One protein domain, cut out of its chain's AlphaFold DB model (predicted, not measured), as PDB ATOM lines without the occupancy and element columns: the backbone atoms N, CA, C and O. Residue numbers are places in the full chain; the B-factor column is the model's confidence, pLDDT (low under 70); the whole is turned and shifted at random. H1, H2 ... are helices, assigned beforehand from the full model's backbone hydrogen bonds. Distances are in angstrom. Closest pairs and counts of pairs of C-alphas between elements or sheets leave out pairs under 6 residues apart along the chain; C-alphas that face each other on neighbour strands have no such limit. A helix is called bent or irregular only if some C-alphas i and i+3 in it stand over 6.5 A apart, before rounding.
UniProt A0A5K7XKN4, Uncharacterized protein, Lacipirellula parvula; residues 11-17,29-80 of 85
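Overview. This is residues 11 to 17 and 29 to 80 of the 85 residues of an uncharacterized protein of Lacipirellula parvula (UniProt A0A5K7XKN4). The model is an open, elongated trail of helices with no common core: the long helix H2, kinked near residue 52, makes much of its length, with the short helix H1 near residues 32 to 36 of H2 and the helix H3 standing free at the other end. The printed part has 59 residues with three named helices, in the order H1, H2, H3, and no named strand; the class is all helix. It is extended, with a radius of gyration of the C-alphas of 19.2 A and spans of 54 by 30 by 20 A.

Along the chain. H1, residues 11 to 17, begins at C-alpha 11 (90.567, 105.806, 169.301) and is 9.8 A long. H2, residues 29 to 58, begins at C-alpha 29 (105.109, 101.633, 168.147) and is 37.5 A long. H2 is irregular: C-alphas 49 and 52 are 7.6 A apart, and it has a kink of 64 degrees near residue 52. H3, residues 67 to 78, is 16.2 A long and ends at C-alpha 78 (70.601, 89.872, 132.848).

Arrangement. H1 and H2 only just touch, with 3 pairs of C-alphas within 8 A. H2 touches H1 with residues 32 to 36 alone, and the closest C-alphas of the two helices are those of Phe 12 and Phe 36, 6.8 A apart. The two helices run opposite ways at a steep tilt of 64 degrees. Residues 41 to 52 of H2 stand free. H3 is apart from H1 and from H2. In H1 and H3 every O i to N i+4 pair is within hydrogen-bond range; in H2, 24 of 26 are.

Size, cuts and confidence. The two C-alphas farthest apart, those of Pro 29 and Gly 80, are 55.2 A apart. Residues 18 to 28 are not printed, and C-alphas 17 and 29 are 13.5 A apart across this cut. The link from H2 to H3, 8 residues, is short. Mean pLDDT of the printed part is 85.6, and no printed residue is under 70.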
ATOM      1  N   GLU A  11      90.686 106.511 170.584       84.81
ATOM      2  CA  GLU A  11      90.567 105.806 169.301       84.81
ATOM      3  C   GLU A  11      91.810 104.969 168.977       84.81
ATOM      4  O   GLU A  11      91.705 103.844 168.484       84.81
ATOM      5  N   PHE A  12      93.000 105.487 169.297       86.06
ATOM      6  CA  PHE A  12      94.246 104.738 169.168       86.06
ATOM      7  C   PHE A  12      94.293 103.529 170.116       86.06
ATOM      8  O   PHE A  12      94.690 102.438 169.707       86.06
ATOM      9  N   CYS A  13      93.850 103.681 171.369       85.06
ATOM     10  CA  CYS A  13      93.763 102.568 172.321       85.06
ATOM     11  C   CYS A  13      92.795 101.473 171.842       85.06
ATOM     12  O   CYS A  13      93.107 100.281 171.945       85.06
ATOM     13  N   ASP A  14      91.654 101.865 171.277       86.38
ATOM     14  CA  ASP A  14      90.676 100.940 170.702       86.38
ATOM     15  C   ASP A  14      91.252 100.209 169.483       86.38
ATOM     16  O   ASP A  14      91.114  98.989 169.358       86.38
ATOM     17  N   PHE A  15      91.971 100.928 168.618       86.19
ATOM     18  CA  PHE A  15      92.671 100.354 167.472       86.19
ATOM     19  C   PHE A  15      93.697  99.291 167.885       86.19
ATOM     20  O   PHE A  15      93.678  98.178 167.358       86.19
ATOM     21  N   VAL A  16      94.554  99.594 168.862       85.38
ATOM     22  CA  VAL A  16      95.558  98.643 169.368       85.38
ATOM     23  C   VAL A  16      94.886  97.428 170.019       85.38
ATOM     24  O   VAL A  16      95.324  96.292 169.832       85.38
ATOM     25  N   THR A  17      93.785  97.641 170.744       86.31
ATOM     26  CA  THR A  17      93.001  96.551 171.346       86.31
ATOM     27  C   THR A  17      92.406  95.632 170.279       86.31
ATOM     28  O   THR A  17      92.418  94.411 170.435       86.31
ATOM     29  N   PRO A  29     105.878 100.429 167.847       83.56
ATOM     30  CA  PRO A  29     105.109 101.633 168.147       83.56
ATOM     31  C   PRO A  29     104.935 102.557 166.930       83.56
ATOM     32  O   PRO A  29     103.836 103.046 166.677       83.56
ATOM     33  N   GLU A  30     105.984 102.746 166.128       88.25
ATOM     34  CA  GLU A  30     105.956 103.584 164.925       88.25
ATOM     35  C   GLU A  30     105.025 103.006 163.854       88.25
ATOM     36  O   GLU A  30     104.235 103.740 163.256       88.25
ATOM     37  N   GLN A  31     105.073 101.686 163.649       87.88
ATOM     38  CA  GLN A  31     104.189 100.991 162.714       87.88
ATOM     39  C   GLN A  31     102.728 101.067 163.163       87.88
ATOM     40  O   GLN A  31     101.850 101.335 162.348       87.88
ATOM     41  N   SER A  32     102.466 100.925 164.463       86.06
ATOM     42  CA  SER A  32     101.118 101.049 165.029       86.06
ATOM     43  C   SER A  32     100.518 102.433 164.764       86.06
ATOM     44  O   SER A  32      99.353 102.548 164.387       86.06
ATOM     45  N   VAL A  33     101.317 103.497 164.899       87.88
ATOM     46  CA  VAL A  33     100.880 104.869 164.584       87.88
ATOM     47  C   VAL A  33     100.642 105.053 163.083       87.88
ATOM     48  O   VAL A  33      99.671 105.701 162.691       87.88
ATOM     49  N   GLN A  34     101.504 104.493 162.231       89.50
ATOM     50  CA  GLN A  34     101.343 104.587 160.779       89.50
ATOM     51  C   GLN A  34     100.079 103.864 160.291       89.50
ATOM     52  O   GLN A  34      99.333 104.417 159.481       89.50
ATOM     53  N   GLU A  35      99.817 102.659 160.791       89.06
ATOM     54  CA  GLU A  35      98.615 101.885 160.466       89.06
ATOM     55  C   GLU A  35      97.348 102.572 160.987       89.06
ATOM     56  O   GLU A  35      96.354 102.677 160.266       89.06
ATOM     57  N   PHE A  36      97.396 103.139 162.197       89.69
ATOM     58  CA  PHE A  36      96.284 103.919 162.734       89.69
ATOM     59  C   PHE A  36      95.935 105.118 161.840       89.69
ATOM     60  O   PHE A  36      94.768 105.317 161.503       89.69
ATOM     61  N   ARG A  37      96.940 105.876 161.379       89.69
ATOM     62  CA  ARG A  37      96.727 107.005 160.455       89.69
ATOM     63  C   ARG A  37      96.130 106.558 159.125       89.69
ATOM     64  O   ARG A  37      95.189 107.181 158.640       89.69
ATOM     65  N   GLN A  38      96.631 105.462 158.554       89.88
ATOM     66  CA  GLN A  38      96.061 104.896 157.329       89.88
ATOM     67  C   GLN A  38      94.594 104.503 157.523       89.88
ATOM     68  O   GLN A  38      93.758 104.796 156.667       89.88
ATOM     69  N   ARG A  39      94.258 103.884 158.659       87.56
ATOM     70  CA  ARG A  39      92.879 103.530 159.002       87.56
ATOM     71  C   ARG A  39      91.993 104.767 159.139       87.56
ATOM     72  O   ARG A  39      90.890 104.766 158.597       87.56
ATOM     73  N   GLN A  40      92.467 105.819 159.807       89.25
ATOM     74  CA  GLN A  40      91.737 107.086 159.914       89.25
ATOM     75  C   GLN A  40      91.479 107.705 158.533       89.25
ATOM     76  O   GLN A  40      90.350 108.090 158.237       89.25
ATOM     77  N   GLU A  41      92.472 107.721 157.638       91.81
ATOM     78  CA  GLU A  41      92.277 108.208 156.268       91.81
ATOM     79  C   GLU A  41      91.268 107.368 155.474       91.81
ATOM     80  O   GLU A  41      90.452 107.915 154.731       91.81
ATOM     81  N   GLN A  42      91.309 106.040 155.605       89.25
ATOM     82  CA  GLN A  42      90.358 105.155 154.929       89.25
ATOM     83  C   GLN A  42      88.933 105.371 155.435       89.25
ATOM     84  O   GLN A  42      88.010 105.469 154.623       89.25
ATOM     85  N   LEU A  43      88.759 105.490 156.754       86.94
ATOM     86  CA  LEU A  43      87.474 105.798 157.375       86.94
ATOM     87  C   LEU A  43      86.954 107.157 156.916       86.94
ATOM     88  O   LEU A  43      85.791 107.253 156.535       86.94
ATOM     89  N   GLN A  44      87.811 108.179 156.865       88.38
ATOM     90  CA  GLN A  44      87.428 109.497 156.366       88.38
ATOM     91  C   GLN A  44      86.956 109.420 154.910       88.38
ATOM     92  O   GLN A  44      85.854 109.857 154.595       88.38
ATOM     93  N   ARG A  45      87.729 108.775 154.026       91.25
ATOM     94  CA  ARG A  45      87.343 108.607 152.614       91.25
ATOM     95  C   ARG A  45      86.052 107.806 152.457       91.25
ATOM     96  O   ARG A  45      85.277 108.073 151.540       91.25
ATOM     97  N   TRP A  46      85.833 106.798 153.300       89.81
ATOM     98  CA  TRP A  46      84.594 106.027 153.301       89.81
ATOM     99  C   TRP A  46      83.412 106.885 153.757       89.81
ATOM    100  O   TRP A  46      82.387 106.888 153.077       89.81
ATOM    101  N   ASN A  47      83.568 107.657 154.834       86.12
ATOM    102  CA  ASN A  47      82.553 108.588 155.321       86.12
ATOM    103  C   ASN A  47      82.210 109.628 154.255       86.12
ATOM    104  O   ASN A  47      81.037 109.808 153.956       86.12
ATOM    105  N   ASP A  48      83.207 110.236 153.610       88.69
ATOM    106  CA  ASP A  48      82.989 111.242 152.566       88.69
ATOM    107  C   ASP A  48      82.228 110.659 151.367       88.69
ATOM    108  O   ASP A  48      81.294 111.272 150.850       88.69
ATOM    109  N   ARG A  49      82.586 109.442 150.936       89.12
ATOM    110  CA  ARG A  49      81.902 108.755 149.826       89.12
ATOM    111  C   ARG A  49      80.468 108.365 150.161       89.12
ATOM    112  O   ARG A  49      79.625 108.365 149.269       89.12
ATOM    113  N   ASN A  50      80.205 108.003 151.412       88.00
ATOM    114  CA  ASN A  50      78.907 107.498 151.848       88.00
ATOM    115  C   ASN A  50      78.065 108.549 152.578       88.00
ATOM    116  O   ASN A  50      76.942 108.234 152.958       88.00
ATOM    117  N   ALA A  51      78.554 109.783 152.743       86.69
ATOM    118  CA  ALA A  51      77.895 110.834 153.515       86.69
ATOM    119  C   ALA A  51      76.434 111.028 153.092       86.69
ATOM    120  O   ALA A  51      75.540 111.009 153.933       86.69
ATOM    121  N   ALA A  52      76.182 111.097 151.782       79.75
ATOM    122  CA  ALA A  52      74.833 111.243 151.237       79.75
ATOM    123  C   ALA A  52      73.924 110.044 151.563       79.75
ATOM    124  O   ALA A  52      72.755 110.220 151.893       79.75
ATOM    125  N   SER A  53      74.448 108.818 151.497       82.00
ATOM    126  CA  SER A  53      73.687 107.606 151.831       82.00
ATOM    127  C   SER A  53      73.424 107.490 153.333       82.00
ATOM    128  O   SER A  53      72.334 107.086 153.731       82.00
ATOM    129  N   ILE A  54      74.394 107.879 154.164       81.94
ATOM    130  CA  ILE A  54      74.261 107.932 155.624       81.94
ATOM    131  C   ILE A  54      73.204 108.970 156.014       81.94
ATOM    132  O   ILE A  54      72.343 108.679 156.841       81.94
ATOM    133  N   GLU A  55      73.219 110.149 155.389       83.44
ATOM    134  CA  GLU A  55      72.230 111.205 155.617       83.44
ATOM    135  C   GLU A  55      70.820 110.765 155.197       83.44
ATOM    136  O   GLU A  55      69.871 110.911 155.967       83.44
ATOM    137  N   GLN A  56      70.677 110.142 154.021       79.62
ATOM    138  CA  GLN A  56      69.397 109.594 153.560       79.62
ATOM    139  C   GLN A  56      68.855 108.507 154.496       79.62
ATOM    140  O   GLN A  56      67.658 108.489 154.789       79.62
ATOM    141  N   ALA A  57      69.721 107.619 154.988       79.38
ATOM    142  CA  ALA A  57      69.339 106.596 155.954       79.38
ATOM    143  C   ALA A  57      68.919 107.210 157.299       79.38
ATOM    144  O   ALA A  57      67.865 106.862 157.828       79.38
ATOM    145  N   ALA A  58      69.695 108.162 157.825       79.19
ATOM    146  CA  ALA A  58      69.403 108.842 159.086       79.19
ATOM    147  C   ALA A  58      68.105 109.666 159.031       79.19
ATOM    148  O   ALA A  58      67.384 109.747 160.023       79.19
ATOM    149  N   ALA A  59      67.779 110.241 157.870       81.38
ATOM    150  CA  ALA A  59      66.539 110.976 157.638       81.38
ATOM    151  C   ALA A  59      65.302 110.070 157.474       81.38
ATOM    152  O   ALA A  59      64.203 110.578 157.255       81.38
ATOM    153  N   GLY A  60      65.458 108.739 157.522       76.94
ATOM    154  CA  GLY A  60      64.374 107.798 157.224       76.94
ATOM    155  C   GLY A  60      63.917 107.848 155.761       76.94
ATOM    156  O   GLY A  60      62.853 107.338 155.429       76.94
ATOM    157  N   ALA A  61      64.714 108.462 154.882       73.19
ATOM    158  CA  ALA A  61      64.460 108.553 153.446       73.19
ATOM    159  C   ALA A  61      64.984 107.321 152.682       73.19
ATOM    160  O   ALA A  61      64.875 107.254 151.456       73.19
ATOM    161  N   ALA A  62      65.551 106.342 153.395       73.69
ATOM    162  CA  ALA A  62      65.879 105.043 152.832       73.69
ATOM    163  C   ALA A  62      64.586 104.342 152.397       73.69
ATOM    164  O   ALA A  62      63.712 104.038 153.207       73.69
ATOM    165  N   LYS A  63      64.462 104.099 151.094       75.69
ATOM    166  CA  LYS A  63      63.332 103.360 150.535       75.69
ATOM    167  C   LYS A  63      63.405 101.904 150.994       75.69
ATOM    168  O   LYS A  63      64.472 101.297 150.898       75.69
ATOM    169  N   GLU A  64      62.283 101.344 151.447       80.31
ATOM    170  CA  GLU A  64      62.204  99.911 151.737       80.31
ATOM    171  C   GLU A  64      62.579  99.092 150.497       80.31
ATOM    172  O   GLU A  64      62.186  99.404 149.365       80.31
ATOM    173  N   LEU A  65      63.391  98.063 150.725       79.94
ATOM    174  CA  LEU A  65      63.872  97.180 149.677       79.94
ATOM    175  C   LEU A  65      62.883  96.024 149.507       79.94
ATOM    176  O   LEU A  65      62.833  95.121 150.337       79.94
ATOM    177  N   ASP A  66      62.133  96.037 148.410       88.25
ATOM    178  CA  ASP A  66      61.385  94.868 147.947       88.25
ATOM    179  C   ASP A  66      62.346  93.937 147.197       88.25
ATOM    180  O   ASP A  66      62.822  94.256 146.100       88.25
ATOM    181  N   PHE A  67      62.686  92.818 147.834       86.94
ATOM    182  CA  PHE A  67      63.681  91.881 147.328       86.94
ATOM    183  C   PHE A  67      63.195  91.131 146.082       86.94
ATOM    184  O   PHE A  67      63.974  90.950 145.146       86.94
ATOM    185  N   ASP A  68      61.914  90.767 146.032       88.81
ATOM    186  CA  ASP A  68      61.332  90.021 144.915       88.81
ATOM    187  C   ASP A  68      61.281  90.906 143.663       88.81
ATOM    188  O   ASP A  68      61.774  90.529 142.595       88.81
ATOM    189  N   ALA A  69      60.826  92.154 143.812       86.25
ATOM    190  CA  ALA A  69      60.830  93.125 142.718       86.25
ATOM    191  C   ALA A  69      62.253  93.475 142.241       86.25
ATOM    192  O   ALA A  69      62.473  93.784 141.060       86.25
ATOM    193  N   LEU A  70      63.243  93.455 143.143       89.00
ATOM    194  CA  LEU A  70      64.647  93.663 142.790       89.00
ATOM    195  C   LEU A  70      65.192  92.479 141.983       89.00
ATOM    196  O   LEU A  70      65.823  92.700 140.946       89.00
ATOM    197  N   MET A  71      64.916  91.251 142.423       90.56
ATOM    198  CA  MET A  71      65.315  90.022 141.739       90.56
ATOM    199  C   MET A  71      64.754  89.974 140.318       90.56
ATOM    200  O   MET A  71      65.529  89.855 139.369       90.56
ATOM    201  N   GLU A  72      63.458  90.232 140.133       89.81
ATOM    202  CA  GLU A  72      62.849  90.283 138.797       89.81
ATOM    203  C   GLU A  72      63.468  91.365 137.892       89.81
ATOM    204  O   GLU A  72      63.555  91.220 136.668       89.81
ATOM    205  N   ARG A  73      63.891  92.506 138.457       86.94
ATOM    206  CA  ARG A  73      64.597  93.556 137.695       86.94
ATOM    207  C   ARG A  73      66.002  93.121 137.296       86.94
ATOM    208  O   ARG A  73      66.425  93.423 136.178       86.94
ATOM    209  N   VAL A  74      66.725  92.450 138.190       90.56
ATOM    210  CA  VAL A  74      68.066  91.921 137.915       90.56
ATOM    211  C   VAL A  74      67.989  90.832 136.849       90.56
ATOM    212  O   VAL A  74      68.740  90.895 135.878       90.56
ATOM    213  N   GLU A  75      67.041  89.906 136.960       89.75
ATOM    214  CA  GLU A  75      66.823  88.825 135.995       89.75
ATOM    215  C   GLU A  75      66.430  89.353 134.610       89.75
ATOM    216  O   GLU A  75      67.014  88.936 133.606       89.75
ATOM    217  N   ARG A  76      65.528  90.343 134.525       85.25
ATOM    218  CA  ARG A  76      65.200  91.015 133.249       85.25
ATOM    219  C   ARG A  76      66.401  91.719 132.625       85.25
ATOM    220  O   ARG A  76      66.613  91.636 131.416       85.25
ATOM    221  N   ARG A  77      67.220  92.393 133.440       85.75
ATOM    222  CA  ARG A  77      68.442  93.057 132.964       85.75
ATOM    223  C   ARG A  77      69.480  92.037 132.482       85.75
ATOM    224  O   ARG A  77      70.104  92.270 131.451       85.75
ATOM    225  N   ALA A  78      69.654  90.929 133.197       85.44
ATOM    226  CA  ALA A  78      70.601  89.872 132.848       85.44
ATOM    227  C   ALA A  78      70.189  89.106 131.580       85.44
ATOM    228  O   ALA A  78      71.042  88.739 130.778       85.44
ATOM    229  N   SER A  79      68.885  88.924 131.361       86.19
ATOM    230  CA  SER A  79      68.326  88.278 130.164       86.19
ATOM    231  C   SER A  79      68.240  89.197 128.936       86.19
ATOM    232  O   SER A  79      67.810  88.760 127.870       86.19
ATOM    233  N   GLY A  80      68.665  90.463 129.047       77.44
ATOM    234  CA  GLY A  80      68.678  91.416 127.932       77.44
ATOM    235  C   GLY A  80      67.289  91.891 127.493       77.44
ATOM    236  O   GLY A  80      67.162  92.544 126.455       77.44
TER     237      GLY A  80